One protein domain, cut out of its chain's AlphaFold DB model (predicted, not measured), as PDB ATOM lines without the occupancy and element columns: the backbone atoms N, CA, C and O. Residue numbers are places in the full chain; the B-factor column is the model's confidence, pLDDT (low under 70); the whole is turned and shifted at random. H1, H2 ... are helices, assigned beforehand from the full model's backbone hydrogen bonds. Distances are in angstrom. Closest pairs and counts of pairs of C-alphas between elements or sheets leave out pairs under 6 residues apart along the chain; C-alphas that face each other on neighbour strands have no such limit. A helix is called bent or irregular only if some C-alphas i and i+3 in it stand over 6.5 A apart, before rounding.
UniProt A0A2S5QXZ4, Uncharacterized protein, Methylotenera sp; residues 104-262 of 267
ATOM      1  N   ASP A 104     115.670  83.213  86.513       94.06
ATOM      2  CA  ASP A 104     115.897  84.535  87.106       94.06
ATOM      3  C   ASP A 104     115.725  85.668  86.077       94.06
ATOM      4  O   ASP A 104     114.968  86.614  86.294       94.06
ATOM      5  N   THR A 105     116.308  85.498  84.893       93.81
ATOM      6  CA  THR A 105     116.262  86.427  83.769       93.81
ATOM      7  C   THR A 105     114.831  86.554  83.261       93.81
ATOM      8  O   THR A 105     114.351  87.656  83.013       93.81
ATOM      9  N   LYS A 106     114.093  85.437  83.170       95.19
ATOM     10  CA  LYS A 106     112.669  85.453  82.793       95.19
ATOM     11  C   LYS A 106     111.809  86.208  83.801       95.19
ATOM     12  O   LYS A 106     110.881  86.896  83.378       95.19
ATOM     13  N   ILE A 107     112.082  86.063  85.099       96.25
ATOM     14  CA  ILE A 107     111.364  86.795  86.150       96.25
ATOM     15  C   ILE A 107     111.624  88.290  85.989       96.25
ATOM     16  O   ILE A 107     110.670  89.064  85.914       96.25
ATOM     17  N   LEU A 108     112.893  88.687  85.879       95.81
ATOM     18  CA  LEU A 108     113.281  90.088  85.772       95.81
ATOM     19  C   LEU A 108     112.697  90.743  84.511       95.81
ATOM     20  O   LEU A 108     111.932  91.702  84.608       95.81
ATOM     21  N   GLU A 109     112.989  90.182  83.337       95.94
ATOM     22  CA  GLU A 109     112.533  90.703  82.044       95.94
ATOM     23  C   GLU A 109     111.002  90.687  81.940       95.94
ATOM     24  O   GLU A 109     110.399  91.650  81.477       95.94
ATOM     25  N   GLY A 110     110.339  89.636  82.440       96.31
ATOM     26  CA  GLY A 110     108.879  89.561  82.471       96.31
ATOM     27  C   GLY A 110     108.243  90.638  83.351       96.31
ATOM     28  O   GLY A 110     107.307  91.313  82.926       96.31
ATOM     29  N   CYS A 111     108.751  90.835  84.569       96.38
ATOM     30  CA  CYS A 111     108.237  91.851  85.486       96.38
ATOM     31  C   CYS A 111     108.460  93.274  84.958       96.38
ATOM     32  O   CYS A 111     107.543  94.095  85.004       96.38
ATOM     33  N   PHE A 112     109.645  93.573  84.426       97.12
ATOM     34  CA  PHE A 112     109.920  94.900  83.887       97.12
ATOM     35  C   PHE A 112     109.252  95.147  82.535       97.12
ATOM     36  O   PHE A 112     108.850  96.280  82.273       97.12
ATOM     37  N   LEU A 113     109.012  94.121  81.712       96.06
ATOM     38  CA  LEU A 113     108.195  94.301  80.512       96.06
ATOM     39  C   LEU A 113     106.745  94.651  80.868       96.06
ATOM     40  O   LEU A 113     106.163  95.509  80.213       96.06
ATOM     41  N   LEU A 114     106.184  94.090  81.949       95.81
ATOM     42  CA  LEU A 114     104.876  94.525  82.457       95.81
ATOM     43  C   LEU A 114     104.881  96.002  82.877       95.81
ATOM     44  O   LEU A 114     103.906  96.707  82.617       95.81
ATOM     45  N   LEU A 115     105.967  96.485  83.493       97.06
ATOM     46  CA  LEU A 115     106.130  97.907  83.817       97.06
ATOM     47  C   LEU A 115     106.194  98.762  82.544       97.06
ATOM     48  O   LEU A 115     105.527  99.791  82.455       97.06
ATOM     49  N   VAL A 116     106.965  98.334  81.545       97.06
ATOM     50  CA  VAL A 116     107.052  99.018  80.249       97.06
ATOM     51  C   VAL A 116     105.683  99.056  79.571       97.06
ATOM     52  O   VAL A 116     105.255 100.120  79.135       97.06
ATOM     53  N   ASP A 117     104.951  97.943  79.532       95.69
ATOM     54  CA  ASP A 117     103.608  97.880  78.954       95.69
ATOM     55  C   ASP A 117     102.606  98.739  79.744       95.69
ATOM     56  O   ASP A 117     101.713  99.358  79.159       95.69
ATOM     57  N   PHE A 118     102.756  98.841  81.064       96.38
ATOM     58  CA  PHE A 118     101.958  99.750  81.882       96.38
ATOM     59  C   PHE A 118     102.163 101.212  81.462       96.38
ATOM     60  O   PHE A 118     101.185 101.915  81.199       96.38
ATOM     61  N   VAL A 119     103.413 101.659  81.321       97.31
ATOM     62  CA  VAL A 119     103.727 103.038  80.915       97.31
ATOM     63  C   VAL A 119     103.352 103.283  79.455       97.31
ATOM     64  O   VAL A 119     102.537 104.152  79.143       97.31
ATOM     65  N   GLU A 120     103.912 102.495  78.545       97.31
ATOM     66  CA  GLU A 120     103.801 102.734  77.108       97.31
ATOM     67  C   GLU A 120     102.423 102.392  76.559       97.31
ATOM     68  O   GLU A 120     102.078 102.881  75.489       97.31
ATOM     69  N   CYS A 121     101.626 101.576  77.257       94.31
ATOM     70  CA  CYS A 121     100.297 101.216  76.786       94.31
ATOM     71  C   CYS A 121      99.158 101.701  77.684       94.31
ATOM     72  O   CYS A 121      98.199 102.269  77.164       94.31
ATOM     73  N   GLN A 122      99.189 101.474  79.002       94.56
ATOM     74  CA  GLN A 122      98.065 101.868  79.868       94.56
ATOM     75  C   GLN A 122      98.067 103.376  80.145       94.56
ATOM     76  O   GLN A 122      97.065 104.041  79.877       94.56
ATOM     77  N   LYS A 123      99.200 103.946  80.575       95.81
ATOM     78  CA  LYS A 123      99.330 105.399  80.793       95.81
ATOM     79  C   LYS A 123      99.217 106.178  79.483       95.81
ATOM     80  O   LYS A 123      98.488 107.161  79.422       95.81
ATOM     81  N   ALA A 124      99.806 105.665  78.401       94.94
ATOM     82  CA  ALA A 124      99.603 106.229  77.066       94.94
ATOM     83  C   ALA A 124      98.120 106.235  76.652       94.94
ATOM     84  O   ALA A 124      97.628 107.201  76.077       94.94
ATOM     85  N   ASN A 125      97.365 105.179  76.972       91.50
ATOM     86  CA  ASN A 125      95.926 105.145  76.708       91.50
ATOM     87  C   ASN A 125      95.167 106.209  77.516       91.50
ATOM     88  O   ASN A 125      94.256 106.824  76.966       91.50
ATOM     89  N   MET A 126      95.562 106.466  78.767       92.56
ATOM     90  CA  MET A 126      94.994 107.553  79.571       92.56
ATOM     91  C   MET A 126      95.284 108.932  78.980       92.56
ATOM     92  O   MET A 126      94.372 109.750  78.874       92.56
ATOM     93  N   TYR A 127      96.491 109.152  78.462       92.69
ATOM     94  CA  TYR A 127      96.810 110.377  77.731       92.69
ATOM     95  C   TYR A 127      95.919 110.572  76.498       92.69
ATOM     96  O   TYR A 127      95.383 111.654  76.267       92.69
ATOM     97  N   VAL A 128      95.661 109.502  75.741       90.31
ATOM     98  CA  VAL A 128      94.779 109.568  74.564       90.31
ATOM     99  C   VAL A 128      93.353 109.973  74.937       90.31
ATOM    100  O   VAL A 128      92.676 110.594  74.121       90.31
ATOM    101  N   TRP A 129      92.868 109.662  76.142       84.88
ATOM    102  CA  TRP A 129      91.556 110.144  76.588       84.88
ATOM    103  C   TRP A 129      91.509 111.661  76.779       84.88
ATOM    104  O   TRP A 129      90.449 112.244  76.571       84.88
ATOM    105  N   THR A 130      92.645 112.290  77.095       87.25
ATOM    106  CA  THR A 130      92.764 113.753  77.224       87.25
ATOM    107  C   THR A 130      92.978 114.482  75.896       87.25
ATOM    108  O   THR A 130      92.825 115.697  75.844       87.25
ATOM    109  N   MET A 131      93.302 113.760  74.817       85.62
ATOM    110  CA  MET A 131      93.474 114.345  73.486       85.62
ATOM    111  C   MET A 131      92.138 114.727  72.840       85.62
ATOM    112  O   MET A 131      91.117 114.049  73.022       85.62
ATOM    113  N   ASP A 132      92.189 115.727  71.962       86.75
ATOM    114  CA  ASP A 132      91.094 116.033  71.049       86.75
ATOM    115  C   ASP A 132      90.859 114.884  70.058       86.75
ATOM    116  O   ASP A 132      91.776 114.187  69.618       86.75
ATOM    117  N   ASP A 133      89.604 114.691  69.641       81.25
ATOM    118  CA  ASP A 133      89.234 113.599  68.730       81.25
ATOM    119  C   ASP A 133      89.976 113.647  67.388       81.25
ATOM    120  O   ASP A 133      90.187 112.602  66.763       81.25
ATOM    121  N   LYS A 134      90.388 114.846  66.958       82.44
ATOM    122  CA  LYS A 134      91.145 115.079  65.721       82.44
ATOM    123  C   LYS A 134      92.545 114.467  65.772       82.44
ATOM    124  O   LYS A 134      92.984 113.954  64.745       82.44
ATOM    125  N   ASP A 135      93.152 114.428  66.952       84.94
ATOM    126  CA  ASP A 135      94.521 113.946  67.163       84.94
ATOM    127  C   ASP A 135      94.559 112.444  67.474       84.94
ATOM    128  O   ASP A 135      95.582 111.778  67.318       84.94
ATOM    129  N   LYS A 136      93.408 111.858  67.838       84.19
ATOM    130  CA  LYS A 136      93.290 110.414  68.062       84.19
ATOM    131  C   LYS A 136      93.498 109.629  66.760       84.19
ATOM    132  O   LYS A 136      92.883 109.966  65.739       84.19
ATOM    133  N   PRO A 137      94.234 108.500  66.803       83.94
ATOM    134  CA  PRO A 137      94.392 107.616  65.653       83.94
ATOM    135  C   PRO A 137      93.046 107.177  65.062       83.94
ATOM    136  O   PRO A 137      92.131 106.791  65.794       83.94
ATOM    137  N   LEU A 138      92.931 107.149  63.730       81.88
ATOM    138  CA  LEU A 138      91.675 106.816  63.037       81.88
ATOM    139  C   LEU A 138      91.096 105.454  63.454       81.88
ATOM    140  O   LEU A 138      89.895 105.335  63.689       81.88
ATOM    141  N   TRP A 139      91.944 104.438  63.627       82.44
ATOM    142  CA  TRP A 139      91.524 103.099  64.059       82.44
ATOM    143  C   TRP A 139      90.943 103.076  65.483       82.44
ATOM    144  O   TRP A 139      90.151 102.194  65.812       82.44
ATOM    145  N   ARG A 140      91.274 104.065  66.327       79.31
ATOM    146  CA  ARG A 140      90.646 104.246  67.638       79.31
ATOM    147  C   ARG A 140      89.268 104.875  67.546       79.31
ATOM    148  O   ARG A 140      88.480 104.671  68.459       79.31
ATOM    149  N   ARG A 141      88.909 105.587  66.482       76.69
ATOM    150  CA  ARG A 141      87.568 106.189  66.382       76.69
ATOM    151  C   ARG A 141      86.477 105.129  66.221       76.69
ATOM    152  O   ARG A 141      85.390 105.286  66.763       76.69
ATOM    153  N   PHE A 142      86.799 103.997  65.597       79.62
ATOM    154  CA  PHE A 142      85.832 102.939  65.305       79.62
ATOM    155  C   PHE A 142      86.059 101.689  66.161       79.62
ATOM    156  O   PHE A 142      87.097 101.039  66.053       79.62
ATOM    157  N   SER A 143      85.078 101.310  66.990       72.56
ATOM    158  CA  SER A 143      85.211 100.201  67.956       72.56
ATOM    159  C   SER A 143      85.617  98.872  67.307       72.56
ATOM    160  O   SER A 143      86.476  98.176  67.845       72.56
ATOM    161  N   TRP A 144      85.085  98.560  66.123       76.75
ATOM    162  CA  TRP A 144      85.361  97.329  65.375       76.75
ATOM    163  C   TRP A 144      86.795  97.209  64.812       76.75
ATOM    164  O   TRP A 144      87.205  96.118  64.429       76.75
ATOM    165  N   LEU A 145      87.579  98.299  64.804       80.88
ATOM    166  CA  LEU A 145      88.977  98.342  64.350       80.88
ATOM    167  C   LEU A 145      89.951  98.303  65.538       80.88
ATOM    168  O   LEU A 145      91.155  98.142  65.349       80.88
ATOM    169  N   ARG A 146      89.449  98.412  66.778       81.38
ATOM    170  CA  ARG A 146      90.251  98.407  68.012       81.38
ATOM    171  C   ARG A 146      90.664  96.988  68.414       81.38
ATOM    172  O   ARG A 146      90.260  96.498  69.469       81.38
ATOM    173  N   TRP A 147      91.459  96.327  67.580       82.44
ATOM    174  CA  TRP A 147      92.019  95.007  67.882       82.44
ATOM    175  C   TRP A 147      93.288  95.108  68.732       82.44
ATOM    176  O   TRP A 147      93.409  94.414  69.739       82.44
ATOM    177  N   GLY A 148      94.194  96.023  68.385       83.88
ATOM    178  CA  GLY A 148      95.451  96.233  69.102       83.88
ATOM    179  C   GLY A 148      95.321  97.046  70.392       83.88
ATOM    180  O   GLY A 148      94.259  97.592  70.723       83.88
ATOM    181  N   GLN A 149      96.430  97.127  71.121       86.19
ATOM    182  CA  GLN A 149      96.630  98.103  72.187       86.19
ATOM    183  C   GLN A 149      97.283  99.354  71.598       86.19
ATOM    184  O   GLN A 149      98.034  99.273  70.630       86.19
ATOM    185  N   TYR A 150      96.963 100.520  72.152       90.06
ATOM    186  CA  TYR A 150      97.714 101.726  71.817       90.06
ATOM    187  C   TYR A 150      99.019 101.697  72.586       90.06
ATOM    188  O   TYR A 150      98.967 101.480  73.795       90.06
ATOM    189  N   ARG A 151     100.135 101.891  71.885       92.44
ATOM    190  CA  ARG A 151     101.468 101.919  72.469       92.44
ATOM    191  C   ARG A 151     102.199 103.166  71.992       92.44
ATOM    192  O   ARG A 151     102.307 103.368  70.786       92.44
ATOM    193  N   SER A 152     102.659 103.983  72.930       94.62
ATOM    194  CA  SER A 152     103.421 105.207  72.686       94.62
ATOM    195  C   SER A 152     104.233 105.543  73.937       94.62
ATOM    196  O   SER A 152     103.672 105.713  75.024       94.62
ATOM    197  N   LYS A 153     105.561 105.604  73.795       96.25
ATOM    198  CA  LYS A 153     106.474 105.925  74.900       96.25
ATOM    199  C   LYS A 153     106.296 107.375  75.332       96.25
ATOM    200  O   LYS A 153     106.231 107.670  76.522       96.25
ATOM    201  N   GLU A 154     106.181 108.266  74.359       95.56
ATOM    202  CA  GLU A 154     106.070 109.706  74.541       95.56
ATOM    203  C   GLU A 154     104.805 110.059  75.328       95.56
ATOM    204  O   GLU A 154     104.885 110.759  76.338       95.56
ATOM    205  N   ASP A 155     103.662 109.499  74.927       95.44
ATOM    206  CA  ASP A 155     102.369 109.745  75.571       95.44
ATOM    207  C   ASP A 155     102.303 109.154  76.983       95.44
ATOM    208  O   ASP A 155     101.764 109.770  77.903       95.44
ATOM    209  N   GLY A 156     102.878 107.961  77.172       96.19
ATOM    210  CA  GLY A 156     102.974 107.328  78.486       96.19
ATOM    211  C   GLY A 156     103.780 108.171  79.472       96.19
ATOM    212  O   GLY A 156     103.338 108.410  80.598       96.19
ATOM    213  N   ILE A 157     104.933 108.684  79.033       96.81
ATOM    214  CA  ILE A 157     105.775 109.580  79.835       96.81
ATOM    215  C   ILE A 157     105.081 110.927  80.068       96.81
ATOM    216  O   ILE A 157     105.178 111.468  81.167       96.81
ATOM    217  N   ALA A 158     104.391 111.481  79.067       96.19
ATOM    218  CA  ALA A 158     103.667 112.744  79.206       96.19
ATOM    219  C   ALA A 158     102.592 112.655  80.296       96.19
ATOM    220  O   ALA A 158     102.519 113.528  81.162       96.19
ATOM    221  N   TYR A 159     101.823 111.564  80.312       95.88
ATOM    222  CA  TYR A 159     100.826 111.327  81.352       95.88
ATOM    223  C   TYR A 159     101.455 111.119  82.730       95.88
ATOM    224  O   TYR A 159     101.002 111.722  83.697       95.88
ATOM    225  N   LEU A 160     102.535 110.334  82.831       95.75
ATOM    226  CA  LEU A 160     103.253 110.165  84.101       95.75
ATOM    227  C   LEU A 160     103.787 111.493  84.645       95.75
ATOM    228  O   LEU A 160     103.665 111.757  85.834       95.75
ATOM    229  N   LYS A 161     104.342 112.356  83.786       96.19
ATOM    230  CA  LYS A 161     104.805 113.693  84.190       96.19
ATOM    231  C   LYS A 161     103.662 114.566  84.701       96.19
ATOM    232  O   LYS A 161     103.859 115.316  85.653       96.19
ATOM    233  N   TRP A 162     102.482 114.463  84.093       95.38
ATOM    234  CA  TRP A 162     101.286 115.116  84.615       95.38
ATOM    235  C   TRP A 162     100.892 114.551  85.989       95.38
ATOM    236  O   TRP A 162     100.690 115.336  86.911       95.38
ATOM    237  N   GLU A 163     100.884 113.227  86.179       94.75
ATOM    238  CA  GLU A 163     100.600 112.618  87.491       94.75
ATOM    239  C   GLU A 163     101.600 113.073  88.562       94.75
ATOM    240  O   GLU A 163     101.202 113.424  89.669       94.75
ATOM    241  N   MET A 164     102.888 113.151  88.217       95.44
ATOM    242  CA  MET A 164     103.940 113.676  89.093       95.44
ATOM    243  C   MET A 164     103.710 115.143  89.488       95.44
ATOM    244  O   MET A 164     104.179 115.569  90.539       95.44
ATOM    245  N   SER A 165     102.987 115.924  88.683       95.25
ATOM    246  CA  SER A 165     102.687 117.331  88.986       95.25
ATOM    247  C   SER A 165     101.499 117.533  89.932       95.25
ATOM    248  O   SER A 165     101.229 118.666  90.327       95.25
ATOM    249  N   LEU A 166     100.784 116.464  90.306       94.25
ATOM    250  CA  LEU A 166      99.608 116.546  91.170       94.25
ATOM    251  C   LEU A 166      99.993 116.876  92.618       94.25
ATOM    252  O   LEU A 166     100.837 116.216  93.228       94.25
ATOM    253  N   VAL A 167      99.314 117.871  93.183       94.56
ATOM    254  CA  VAL A 167      99.534 118.382  94.538       94.56
ATOM    255  C   VAL A 167      98.206 118.368  95.290       94.56
ATOM    256  O   VAL A 167      97.184 118.753  94.728       94.56
ATOM    257  N   ASP A 168      98.242 117.933  96.547       90.44
ATOM    258  CA  ASP A 168      97.127 117.951  97.493       90.44
ATOM    259  C   ASP A 168      97.551 118.783  98.714       90.44
ATOM    260  O   ASP A 168      98.595 118.520  99.312       90.44
ATOM    261  N   ASP A 169      96.826 119.863  99.017       86.06
ATOM    262  CA  ASP A 169      97.152 120.814 100.097       86.06
ATOM    263  C   ASP A 169      98.613 121.331 100.113       86.06
ATOM    264  O   ASP A 169      99.215 121.579 101.159       86.06
ATOM    265  N   GLY A 170      99.213 121.517  98.932       87.06
ATOM    266  CA  GLY A 170     100.596 121.996  98.787       87.06
ATOM    267  C   GLY A 170     101.674 120.912  98.929       87.06
ATOM    268  O   GLY A 170     102.857 121.215  98.766       87.06
ATOM    269  N   ILE A 171     101.289 119.658  99.178       89.00
ATOM    270  CA  ILE A 171     102.178 118.495  99.281       89.00
ATOM    271  C   ILE A 171     101.967 117.598  98.047       89.00
ATOM    272  O   ILE A 171     100.840 117.482  97.562       89.00
ATOM    273  N   PRO A 172     103.013 116.955  97.489       90.88
ATOM    274  CA  PRO A 172     102.830 115.973  96.426       90.88
ATOM    275  C   PRO A 172     101.805 114.915  96.831       90.88
ATOM    276  O   PRO A 172     101.921 114.300  97.895       90.88
ATOM    277  N   SER A 173     100.800 114.703  95.984       93.69
ATOM    278  CA  SER A 173      99.779 113.701  96.267       93.69
ATOM    279  C   SER A 173     100.403 112.302  96.306       93.69
ATOM    280  O   SER A 173     101.435 112.033  95.683       93.69
ATOM    281  N   HIS A 174      99.746 111.356  96.976       90.88
ATOM    282  CA  HIS A 174     100.196 109.962  96.961       90.88
ATOM    283  C   HIS A 174     100.299 109.410  95.523       90.88
ATOM    284  O   HIS A 174     101.188 108.615  95.216       90.88
ATOM    285  N   GLN A 175      99.425 109.857  94.613       90.62
ATOM    286  CA  GLN A 175      99.500 109.511  93.191       90.62
ATOM    287  C   GLN A 175     100.768 110.070  92.531       90.62
ATOM    288  O   GLN A 175     101.433 109.338  91.799       90.62
ATOM    289  N   SER A 176     101.136 111.319  92.831       94.38
ATOM    290  CA  SER A 176     102.360 111.952  92.326       94.38
ATOM    291  C   SER A 176     103.620 111.208  92.772       94.38
ATOM    292  O   SER A 176     104.470 110.890  91.938       94.38
ATOM    293  N   MET A 177     103.709 110.844  94.055       93.94
ATOM    294  CA  MET A 177     104.851 110.089  94.585       93.94
ATOM    295  C   MET A 177     105.019 108.739  93.875       93.94
ATOM    296  O   MET A 177     106.103 108.422  93.389       93.94
ATOM    297  N   ASN A 178     103.930 107.977  93.729       94.81
ATOM    298  CA  ASN A 178     103.965 106.700  93.012       94.81
ATOM    299  C   ASN A 178     104.355 106.871  91.538       94.81
ATOM    300  O   ASN A 178     105.109 106.061  91.003       94.81
ATOM    301  N   ALA A 179     103.858 107.915  90.870       95.62
ATOM    302  CA  ALA A 179     104.211 108.197  89.482       95.62
ATOM    303  C   ALA A 179     105.706 108.521  89.326       95.62
ATOM    304  O   ALA A 179     106.324 108.090  88.351       95.62
ATOM    305  N   ALA A 180     106.300 109.219  90.300       96.00
ATOM    306  CA  ALA A 180     107.731 109.503  90.317       96.00
ATOM    307  C   ALA A 180     108.568 108.218  90.439       96.00
ATOM    308  O   ALA A 180     109.520 108.034  89.676       96.00
ATOM    309  N   ASP A 181     108.173 107.299  91.322       96.31
ATOM    310  CA  ASP A 181     108.860 106.014  91.488       96.31
ATOM    311  C   ASP A 181     108.717 105.120  90.241       96.31
ATOM    312  O   ASP A 181     109.690 104.518  89.775       96.31
ATOM    313  N   VAL A 182     107.523 105.082  89.636       97.31
ATOM    314  CA  VAL A 182     107.274 104.387  88.361       97.31
ATOM    315  C   VAL A 182     108.165 104.950  87.256       97.31
ATOM    316  O   VAL A 182     108.786 104.184  86.515       97.31
ATOM    317  N   TYR A 183     108.271 106.277  87.155       97.12
ATOM    318  CA  TYR A 183     109.138 106.931  86.180       97.12
ATOM    319  C   TYR A 183     110.616 106.589  86.411       97.12
ATOM    320  O   TYR A 183     111.333 106.308  85.448       97.12
ATOM    321  N   GLN A 184     111.071 106.555  87.667       97.06
ATOM    322  CA  GLN A 184     112.442 106.176  88.006       97.06
ATOM    323  C   GLN A 184     112.760 104.747  87.549       97.06
ATOM    324  O   GLN A 184     113.772 104.540  86.878       97.06
ATOM    325  N   LEU A 185     111.895 103.779  87.869       97.69
ATOM    326  CA  LEU A 185     112.073 102.381  87.466       97.69
ATOM    327  C   LEU A 185     112.029 102.209  85.947       97.69
ATOM    328  O   LEU A 185     112.861 101.505  85.377       97.69
ATOM    329  N   TYR A 186     111.092 102.882  85.281       97.88
ATOM    330  CA  TYR A 186     110.981 102.842  83.827       97.88
ATOM    331  C   TYR A 186     112.229 103.428  83.150       97.88
ATOM    332  O   TYR A 186     112.776 102.831  82.220       97.88
ATOM    333  N   ASN A 187     112.723 104.575  83.627       97.62
ATOM    334  CA  ASN A 187     113.936 105.203  83.105       97.62
ATOM    335  C   ASN A 187     115.173 104.331  83.347       97.62
ATOM    336  O   ASN A 187     116.019 104.201  82.462       97.62
ATOM    337  N   TRP A 188     115.262 103.709  84.523       97.69
ATOM    338  CA  TRP A 188     116.324 102.764  84.829       97.69
ATOM    339  C   TRP A 188     116.330 101.592  83.847       97.69
ATOM    340  O   TRP A 188     117.343 101.351  83.197       97.69
ATOM    341  N   TRP A 189     115.187 100.933  83.663       97.31
ATOM    342  CA  TRP A 189     115.073  99.766  82.792       97.31
ATOM    343  C   TRP A 189     115.337 100.082  81.317       97.31
ATOM    344  O   TRP A 189     115.994  99.312  80.624       97.31
ATOM    345  N   THR A 190     114.830 101.214  80.824       96.50
ATOM    346  CA  THR A 190     114.876 101.531  79.388       96.50
ATOM    347  C   THR A 190     116.128 102.280  78.955       96.50
ATOM    348  O   THR A 190     116.566 102.102  77.822       96.50
ATOM    349  N   ASN A 191     116.702 103.116  79.825       96.00
ATOM    350  CA  ASN A 191     117.796 104.009  79.449       96.00
ATOM    351  C   ASN A 191     119.095 103.737  80.223       96.00
ATOM    352  O   ASN A 191     120.157 103.991  79.673       96.00
ATOM    353  N   ILE A 192     119.049 103.245  81.469       96.56
ATOM    354  CA  ILE A 192     120.258 103.083  82.307       96.56
ATOM    355  C   ILE A 192     120.802 101.653  82.227       96.56
ATOM    356  O   ILE A 192     121.963 101.456  81.878       96.56
ATOM    357  N   ARG A 193     119.967 100.649  82.512       95.19
ATOM    358  CA  ARG A 193     120.351  99.231  82.540       95.19
ATOM    359  C   ARG A 193     120.925  98.728  81.206       95.19
ATOM    360  O   ARG A 193     121.956  98.061  81.250       95.19
ATOM    361  N   PRO A 194     120.368  99.070  80.027       95.19
ATOM    362  CA  PRO A 194     120.921  98.610  78.751       95.19
ATOM    363  C   PRO A 194     122.293  99.211  78.413       95.19
ATOM    364  O   PRO A 194     122.974  98.702  77.531       95.19
ATOM    365  N   LEU A 195     122.707 100.288  79.096       95.44
ATOM    366  CA  LEU A 195     124.028 100.903  78.921       95.44
ATOM    367  C   LEU A 195     125.120 100.232  79.768       95.44
ATOM    368  O   LEU A 195     126.274 100.674  79.733       95.44
ATOM    369  N   ARG A 196     124.786  99.196  80.550       93.38
ATOM    370  CA  ARG A 196     125.775  98.428  81.312       93.38
ATOM    371  C   ARG A 196     126.752  97.742  80.362       93.38
ATOM    372  O   ARG A 196     126.367  97.197  79.331       93.38
ATOM    373  N   LYS A 197     128.029  97.777  80.734       93.56
ATOM    374  CA  LYS A 197     129.077  97.041  80.025       93.56
ATOM    375  C   LYS A 197     129.119  95.607  80.531       93.56
ATOM    376  O   LYS A 197     128.800  95.355  81.690       93.56
ATOM    377  N   ASP A 198     129.552  94.698  79.672       92.06
ATOM    378  CA  ASP A 198     129.750  93.300  80.037       92.06
ATOM    379  C   ASP A 198     130.810  93.185  81.165       92.06
ATOM    380  O   ASP A 198     131.900  93.767  81.042       92.06
ATOM    381  N   PRO A 199     130.529  92.460  82.272       93.69
ATOM    382  CA  PRO A 199     131.515  92.155  83.309       93.69
ATOM    383  C   PRO A 199     132.845  91.605  82.770       93.69
ATOM    384  O   PRO A 199     133.916  91.932  83.301       93.69
ATOM    385  N   TYR A 200     132.818  90.815  81.694       90.69
ATOM    386  CA  TYR A 200     134.030  90.267  81.079       90.69
ATOM    387  C   TYR A 200     134.877  91.343  80.382       90.69
ATOM    388  O   TYR A 200     136.106  91.345  80.500       90.69
ATOM    389  N   GLU A 201     134.251  92.332  79.747       92.12
ATOM    390  CA  GLU A 201     134.977  93.462  79.161       92.12
ATOM    391  C   GLU A 201     135.603  94.355  80.241       92.12
ATOM    392  O   GLU A 201     136.766  94.755  80.137       92.12
ATOM    393  N   LEU A 202     134.849  94.652  81.306       92.12
ATOM    394  CA  LEU A 202     135.294  95.519  82.402       92.12
ATOM    395  C   LEU A 202     136.421  94.905  83.235       92.12
ATOM    396  O   LEU A 202     137.350  95.604  83.644       92.12
ATOM    397  N   SER A 203     136.341  93.603  83.498       90.44
ATOM    398  CA  SER A 203     137.346  92.870  84.276       90.44
ATOM    399  C   SER A 203     138.687  92.729  83.549       90.44
ATOM    400  O   SER A 203     139.713  92.516  84.202       90.44
ATOM    401  N   GLY A 204     138.687  92.894  82.221       89.88
ATOM    402  CA  GLY A 204     139.841  92.683  81.352       89.88
ATOM    403  C   GLY A 204     139.941  91.262  80.794       89.88
ATOM    404  O   GLY A 204     140.937  90.963  80.137       89.88
ATOM    405  N   TRP A 205     138.929  90.410  81.007       87.56
ATOM    406  CA  TRP A 205     138.896  89.049  80.466       87.56
ATOM    407  C   TRP A 205     139.065  89.031  78.947       87.56
ATOM    408  O   TRP A 205     139.910  88.296  78.446       87.56
ATOM    409  N   THR A 206     138.333  89.879  78.221       88.31
ATOM    410  CA  THR A 206     138.397  89.925  76.751       88.31
ATOM    411  C   THR A 206     139.824  90.179  76.260       88.31
ATOM    412  O   THR A 206     140.315  89.487  75.374       88.31
ATOM    413  N   LYS A 207     140.547  91.102  76.912       90.25
ATOM    414  CA  LYS A 207     141.956  91.392  76.595       90.25
ATOM    415  C   LYS A 207     142.876  90.221  76.933       90.25
ATOM    416  O   LYS A 207     143.814  89.947  76.193       90.25
ATOM    417  N   PHE A 208     142.622  89.548  78.053       86.56
ATOM    418  CA  PHE A 208     143.388  88.373  78.457       86.56
ATOM    419  C   PHE A 208     143.206  87.215  77.462       86.56
ATOM    420  O   PHE A 208     144.185  86.571  77.086       86.56
ATOM    421  N   GLU A 209     141.975  86.978  76.997       85.19
ATOM    422  CA  GLU A 209     141.640  85.936  76.019       85.19
ATOM    423  C   GLU A 209     142.232  86.216  74.630       85.19
ATOM    424  O   GLU A 209     142.725  85.293  73.984       85.19
ATOM    425  N   GLU A 210     142.262  87.478  74.195       87.31
ATOM    426  CA  GLU A 210     142.934  87.890  72.954       87.31
ATOM    427  C   GLU A 210     144.448  87.626  72.989       87.31
ATOM    428  O   GLU A 210     145.037  87.240  71.978       87.31
ATOM    429  N   GLN A 211     145.083  87.823  74.147       84.94
ATOM    430  CA  GLN A 211     146.520  87.592  74.336       84.94
ATOM    431  C   GLN A 211     146.867  86.107  74.493       84.94
ATOM    432  O   GLN A 211     147.954  85.686  74.097       84.94
ATOM    433  N   HIS A 212     145.943  85.310  75.034       79.00
ATOM    434  CA  HIS A 212     146.132  83.886  75.317       79.00
ATOM    435  C   HIS A 212     144.999  83.050  74.696       79.00
ATOM    436  O   HIS A 212     144.195  82.455  75.427       79.00
ATOM    437  N   PRO A 213     144.913  82.982  73.352       74.50
ATOM    438  CA  PRO A 213     143.838  82.271  72.676       74.50
ATOM    439  C   PRO A 213     143.835  80.794  73.073       74.50
ATOM    440  O   PRO A 213     144.866  80.115  73.072       74.50
ATOM    441  N   ARG A 214     142.652  80.283  73.418       67.25
ATOM    442  CA  ARG A 214     142.472  78.872  73.774       67.25
ATOM    443  C   ARG A 214     142.735  77.985  72.553       67.25
ATOM    444  O   ARG A 214     142.137  78.184  71.498       67.25
ATOM    445  N   ASP A 215     143.584  76.968  72.710       65.00
ATOM    446  CA  ASP A 215     143.710  75.882  71.730       65.00
ATOM    447  C   ASP A 215     142.436  75.024  71.807       65.00
ATOM    448  O   ASP A 215     142.244  74.243  72.737       65.00
ATOM    449  N   MET A 216     141.527  75.220  70.850       60.72
ATOM    450  CA  MET A 216     140.245  74.506  70.761       60.72
ATOM    451  C   MET A 216     140.394  73.061  70.247       60.72
ATOM    452  O   MET A 216     139.388  72.399  69.979       60.72
ATOM    453  N   SER A 217     141.619  72.544  70.069       61.31
ATOM    454  CA  SER A 217     141.799  71.146  69.683       61.31
ATOM    455  C   SER A 217     141.381  70.205  70.818       61.31
ATOM    456  O   SER A 217     141.833  70.294  71.960       61.31
ATOM    457  N   VAL A 218     140.532  69.233  70.480       56.16
ATOM    458  CA  VAL A 218     139.969  68.223  71.401       56.16
ATOM    459  C   VAL A 218     141.059  67.414  72.134       56.16
ATOM    460  O   VAL A 218     140.808  66.809  73.171       56.16
ATOM    461  N   PHE A 219     142.295  67.433  71.623       50.62
ATOM    462  CA  PHE A 219     143.449  66.703  72.146       50.62
ATOM    463  C   PHE A 219     144.336  67.509  73.112       50.62
ATOM    464  O   PHE A 219     145.275  66.944  73.672       50.62
ATOM    465  N   ARG A 220     144.065  68.804  73.332       52.56
ATOM    466  CA  ARG A 220     144.850  69.679  74.224       52.56
ATOM    467  C   ARG A 220     143.971  70.481  75.183       52.56
ATOM    468  O   ARG A 220     144.205  71.658  75.429       52.56
ATOM    469  N   LEU A 221     142.992  69.814  75.795       50.47
ATOM    470  CA  LEU A 221     142.128  70.423  76.815       50.47
ATOM    471  C   LEU A 221     142.865  70.870  78.096       50.47
ATOM    472  O   LEU A 221     142.269  71.559  78.919       50.47
ATOM    473  N   SER A 222     144.143  70.517  78.277       49.47
ATOM    474  CA  SER A 222     144.971  71.070  79.351       49.47
ATOM    475  C   SER A 222     145.888  72.162  78.805       49.47
ATOM    476  O   SER A 222     146.987  71.891  78.313       49.47
ATOM    477  N   SER A 223     145.466  73.420  78.917       57.09
ATOM    478  CA  SER A 223     146.403  74.535  78.809       57.09
ATOM    479  C   SER A 223     147.382  74.447  79.984       57.09
ATOM    480  O   SER A 223     146.969  74.642  81.130       57.09
ATOM    481  N   ASN A 224     148.656  74.143  79.720       64.69
ATOM    482  CA  ASN A 224     149.738  74.252  80.702       64.69
ATOM    483  C   ASN A 224     149.995  75.739  80.986       64.69
ATOM    484  O   ASN A 224     150.951  76.310  80.470       64.69
ATOM    485  N   ARG A 225     149.093  76.374  81.740       71.75
ATOM    486  CA  ARG A 225     149.222  77.775  82.145       71.75
ATOM    487  C   ARG A 225     150.350  77.921  83.148       71.75
ATOM    488  O   ARG A 225     150.538  77.058  84.012       71.75
ATOM    489  N   THR A 226     151.085  79.019  83.049       81.94
ATOM    490  CA  THR A 226     152.102  79.341  84.051       81.94
ATOM    491  C   THR A 226     151.435  79.717  85.386       81.94
ATOM    492  O   THR A 226     150.272  80.135  85.411       81.94
ATOM    493  N   PRO A 227     152.133  79.590  86.531       85.62
ATOM    494  CA  PRO A 227     151.596  80.036  87.819       85.62
ATOM    495  C   PRO A 227     151.210  81.525  87.838       85.62
ATOM    496  O   PRO A 227     150.270  81.903  88.536       85.62
ATOM    497  N   GLU A 228     151.909  82.356  87.059       85.44
ATOM    498  CA  GLU A 228     151.648  83.794  86.925       85.44
ATOM    499  C   GLU A 228     150.348  84.063  86.159       85.44
ATOM    500  O   GLU A 228     149.480  84.775  86.667       85.44
ATOM    501  N   GLU A 229     150.148  83.409  85.009       83.44
ATOM    502  CA  GLU A 229     148.892  83.468  84.245       83.44
ATOM    503  C   GLU A 229     147.704  83.000  85.091       83.44
ATOM    504  O   GLU A 229     146.629  83.601  85.073       83.44
ATOM    505  N   GLN A 230     147.890  81.938  85.880       85.44
ATOM    506  CA  GLN A 230     146.847  81.437  86.769       85.44
ATOM    507  C   GLN A 230     146.506  82.443  87.882       85.44
ATOM    508  O   GLN A 230     145.338  82.574  88.258       85.44
ATOM    509  N   ALA A 231     147.496  83.171  88.408       89.00
ATOM    510  CA  ALA A 231     147.274  84.220  89.399       89.00
ATOM    511  C   ALA A 231     146.537  85.431  88.802       89.00
ATOM    512  O   ALA A 231     145.623  85.964  89.439       89.00
ATOM    513  N   GLU A 232     146.883  85.838  87.579       88.69
ATOM    514  CA  GLU A 232     146.188  86.903  86.852       88.69
ATOM    515  C   GLU A 232     144.729  86.530  86.567       88.69
ATOM    516  O   GLU A 232     143.820  87.287  86.911       88.69
ATOM    517  N   LEU A 233     144.488  85.323  86.056       88.38
ATOM    518  CA  LEU A 233     143.149  84.774  85.837       88.38
ATOM    519  C   LEU A 233     142.294  84.787  87.098       88.38
ATOM    520  O   LEU A 233     141.150  85.237  87.071       88.38
ATOM    521  N   ASN A 234     142.851  84.335  88.221       90.50
ATOM    522  CA  ASN A 234     142.149  84.359  89.499       90.50
ATOM    523  C   ASN A 234     141.776  85.794  89.909       90.50
ATOM    524  O   ASN A 234     140.712  86.008  90.490       90.50
ATOM    525  N   ASN A 235     142.619  86.786  89.610       93.81
ATOM    526  CA  ASN A 235     142.312  88.192  89.872       93.81
ATOM    527  C   ASN A 235     141.241  88.744  88.922       93.81
ATOM    528  O   ASN A 235     140.373  89.491  89.376       93.81
ATOM    529  N   ILE A 236     141.259  88.363  87.642       93.00
ATOM    530  CA  ILE A 236     140.216  88.723  86.671       93.00
ATOM    531  C   ILE A 236     138.871  88.146  87.117       93.00
ATOM    532  O   ILE A 236     137.910  88.899  87.246       93.00
ATOM    533  N   PHE A 237     138.805  86.855  87.455       92.94
ATOM    534  CA  PHE A 237     137.562  86.232  87.921       92.94
ATOM    535  C   PHE A 237     137.048  86.836  89.228       92.94
ATOM    536  O   PHE A 237     135.850  87.049  89.369       92.94
ATOM    537  N   LYS A 238     137.933  87.211  90.162       95.44
ATOM    538  CA  LYS A 238     137.516  87.979  91.348       95.44
ATOM    539  C   LYS A 238     136.852  89.303  90.967       95.44
ATOM    540  O   LYS A 238     135.867  89.677  91.590       95.44
ATOM    541  N   ARG A 239     137.374  90.013  89.959       94.81
ATOM    542  CA  ARG A 239     136.772  91.264  89.469       94.81
ATOM    543  C   ARG A 239     135.431  91.020  88.786       94.81
ATOM    544  O   ARG A 239     134.506  91.767  89.075       94.81
ATOM    545  N   VAL A 240     135.326  89.995  87.935       95.50
ATOM    546  CA  VAL A 240     134.054  89.590  87.305       95.50
ATOM    547  C   VAL A 240     132.996  89.367  88.378       95.50
ATOM    548  O   VAL A 240     131.979  90.048  88.361       95.50
ATOM    549  N   ASN A 241     133.297  88.532  89.377       95.31
ATOM    550  CA  ASN A 241     132.360  88.217  90.453       95.31
ATOM    551  C   ASN A 241     131.894  89.470  91.209       95.31
ATOM    552  O   ASN A 241     130.713  89.599  91.508       95.31
ATOM    553  N   ILE A 242     132.800  90.416  91.496       96.44
ATOM    554  CA  ILE A 242     132.444  91.676  92.173       96.44
ATOM    555  C   ILE A 242     131.490  92.518  91.314       96.44
ATOM    556  O   ILE A 242     130.562  93.124  91.847       96.44
ATOM    557  N   ILE A 243     131.722  92.591  90.001       96.00
ATOM    558  CA  ILE A 243     130.883  93.376  89.083       96.00
ATOM    559  C   ILE A 243     129.511  92.714  88.917       96.00
ATOM    560  O   ILE A 243     128.491  93.394  88.999       96.00
ATOM    561  N   GLU A 244     129.473  91.396  88.728       95.06
ATOM    562  CA  GLU A 244     128.226  90.629  88.646       95.06
ATOM    563  C   GLU A 244     127.401  90.767  89.928       95.06
ATOM    564  O   GLU A 244     126.205  91.032  89.865       95.06
ATOM    565  N   GLU A 245     128.035  90.679  91.100       96.25
ATOM    566  CA  GLU A 245     127.360  90.863  92.388       96.25
ATOM    567  C   GLU A 245     126.773  92.276  92.531       96.25
ATOM    568  O   GLU A 245     125.656  92.436  93.029       96.25
ATOM    569  N   GLN A 246     127.473  93.306  92.046       96.25
ATOM    570  CA  GLN A 246     126.947  94.674  92.018       96.25
ATOM    571  C   GLN A 246     125.709  94.792  91.125       96.25
ATOM    572  O   GLN A 246     124.720  95.397  91.544       96.25
ATOM    573  N   TYR A 247     125.743  94.211  89.925       96.00
ATOM    574  CA  TYR A 247     124.606  94.232  89.002       96.00
ATOM    575  C   TYR A 247     123.414  93.442  89.532       96.00
ATOM    576  O   TYR A 247     122.288  93.928  89.448       96.00
ATOM    577  N   ASN A 248     123.656  92.281  90.136       95.38
ATOM    578  CA  ASN A 248     122.604  91.474  90.746       95.38
ATOM    579  C   ASN A 248     121.947  92.217  91.908       95.38
ATOM    580  O   ASN A 248     120.725  92.293  91.977       95.38
ATOM    581  N   LYS A 249     122.744  92.854  92.773       96.75
ATOM    582  CA  LYS A 249     122.215  93.664  93.874       96.75
ATOM    583  C   LYS A 249     121.366  94.833  93.370       96.75
ATOM    584  O   LYS A 249     120.310  95.114  93.930       96.75
ATOM    585  N   GLU A 250     121.817  95.514  92.322       96.25
ATOM    586  CA  GLU A 250     121.061  96.600  91.698       96.25
ATOM    587  C   GLU A 250     119.730  96.096  91.110       96.25
ATOM    588  O   GLU A 250     118.684  96.708  91.333       96.25
ATOM    589  N   ASP A 251     119.750  94.966  90.396       96.88
ATOM    590  CA  ASP A 251     118.552  94.351  89.816       96.88
ATOM    591  C   ASP A 251     117.569  93.897  90.916       96.88
ATOM    592  O   ASP A 251     116.368  94.166  90.809       96.88
ATOM    593  N   ASP A 252     118.063  93.322  92.018       96.94
ATOM    594  CA  ASP A 252     117.268  92.926  93.190       96.94
ATOM    595  C   ASP A 252     116.604  94.126  93.881       96.94
ATOM    596  O   ASP A 252     115.424  94.079  94.255       96.94
ATOM    597  N   GLU A 253     117.337  95.231  94.042       97.25
ATOM    598  CA  GLU A 253     116.813  96.471  94.619       97.25
ATOM    599  C   GLU A 253     115.680  97.044  93.757       97.25
ATOM    600  O   GLU A 253     114.631  97.441  94.277       97.25
ATOM    601  N   MET A 254     115.851  97.054  92.434       97.62
ATOM    602  CA  MET A 254     114.844  97.584  91.511       97.62
ATOM    603  C   MET A 254     113.629  96.663  91.395       97.62
ATOM    604  O   MET A 254     112.493  97.149  91.380       97.62
ATOM    605  N   LEU A 255     113.831  95.344  91.386       97.44
ATOM    606  CA  LEU A 255     112.738  94.375  91.416       97.44
ATOM    607  C   LEU A 255     111.940  94.482  92.723       97.44
ATOM    608  O   LEU A 255     110.707  94.473  92.703       97.44
ATOM    609  N   THR A 256     112.620  94.669  93.856       97.56
ATOM    610  CA  THR A 256     111.971  94.894  95.156       97.56
ATOM    611  C   THR A 256     111.089  96.140  95.126       97.56
ATOM    612  O   THR A 256     109.922  96.078  95.527       97.56
ATOM    613  N   LYS A 257     111.600  97.258  94.594       96.88
ATOM    614  CA  LYS A 257     110.820  98.495  94.415       96.88
ATOM    615  C   LYS A 257     109.596  98.278  93.528       96.88
ATOM    616  O   LYS A 257     108.495  98.693  93.889       96.88
ATOM    617  N   LEU A 258     109.747  97.573  92.407       97.38
ATOM    618  CA  LEU A 258     108.628  97.253  91.518       97.38
ATOM    619  C   LEU A 258     107.535  96.447  92.242       97.38
ATOM    620  O   LEU A 258     106.346  96.753  92.136       97.38
ATOM    621  N   ILE A 259     107.926  95.442  93.029       96.75
ATOM    622  CA  ILE A 259     106.993  94.613  93.806       96.75
ATOM    623  C   ILE A 259     106.252  95.433  94.873       96.75
ATOM    624  O   ILE A 259     105.083  95.138  95.158       96.75
ATOM    625  N   GLN A 260     106.900  96.441  95.462       95.50
ATOM    626  CA  GLN A 260     106.284  97.362  96.422       95.50
ATOM    627  C   GLN A 260     105.254  98.278  95.744       95.50
ATOM    628  O   GLN A 260     104.149  98.443  96.263       95.50
ATOM    629  N   LEU A 261     105.559  98.778  94.542       94.75
ATOM    630  CA  LEU A 261     104.664  99.634  93.753       94.75
ATOM    631  C   LEU A 261     103.515  98.879  93.080       94.75
ATOM    632  O   LEU A 261     102.591  99.500  92.567       94.75
ATOM    633  N   ARG A 262     103.498  97.542  93.090       94.19
ATOM    634  CA  ARG A 262     102.507  96.755  92.329       94.19
ATOM    635  C   ARG A 262     101.044  97.163  92.551       94.19
ATOM    636  O   ARG A 262     100.221  96.977  91.666       94.19
TER     637      ARG A 262
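What this domain is: This is residues 104 to 262 of the 267 residues of an uncharacterized protein of Methylotenera sp (UniProt A0A2S5QXZ4). Three helices, H1, H3 and H4, cluster at one end of a long model, with H3 crossing H1; the long helix H7 packs on H4 with its residues 254 to 261 and reaches far out from the cluster as an arm. H5 packs on H7 along that arm with H6 just beyond, residues 216 to 221 stick out near the far end, and short H2 sits in loops beyond the cluster. The printed part has 159 residues with seven named helices, H1 to H7 in order, and no named strand: the class is all helix. It is flat and extended, with a radius of gyration of the C-alphas of 24.0 A and spans of 72 by 43 by 22 A.

How they stand to each other: H7, residues 227 to 261, touches H4, residues 174 to 195, at a shallow tilt of 26 degrees, opposite ways; their closest C-alphas are those of Met 254 and Leu 185, 6.9 A apart. H7 and H1, residues 104 to 130, only just touch, with 3 pairs of C-alphas within 8 A, the closest being Leu 255 and Leu 108 at 7.1 A. H5, residues 199 to 203, touches H7, closest at C-alphas Pro 199 and Val 240, 5.4 A. H6, residues 205 to 211, is close to H7 but not clearly touching, with C-alphas Trp 205 and Ile 236 6.4 A apart. H1 touches H4 at a steep tilt of 54 degrees, opposite ways, closest at C-alphas Val 116 and Tyr 186, 6.5 A. H3, residues 153 to 164, is about perpendicular to H1 at 78 degrees and touches it, closest at C-alphas Gly 156 and Ala 124, 3.8 A. H3 and H4 form a helical hairpin, with the C-alphas of Met 164 and Ser 176 closest at 4.0 A. H2, residues 138 to 141, touches no helix. Every O i to N i+4 pair is within hydrogen-bond range in H3, H5, H6 and H7, against 20 of 23 in H1 and 15 of 18 in H4; H2 is too short for such a pair.

Where its parts are: H7 is 51.2 A long, from C-alpha 227 at (151.596, 80.036, 87.819) to C-alpha 261 at (104.664, 99.634, 93.753). H1 begins at C-alpha 104, (115.897, 84.535, 87.106), and is 38.6 A long. H4, 31.2 A, has a kink of 33 degrees near residue 189 and is only just irregular: C-alphas 190 and 193 are 6.7 A apart. H3 measures 16.4 A, H6 9.9 A, H5 6.0 A and H2 5.3 A.

The domain as a whole: The two C-alphas farthest apart, those of Asp 169 and Phe 219, are 76.5 A apart. The printed part has no cut. The links H2 to H3 and H6 to H7 are long. Mean pLDDT of the printed part is 89.4; residues 214 to 224 are under 70.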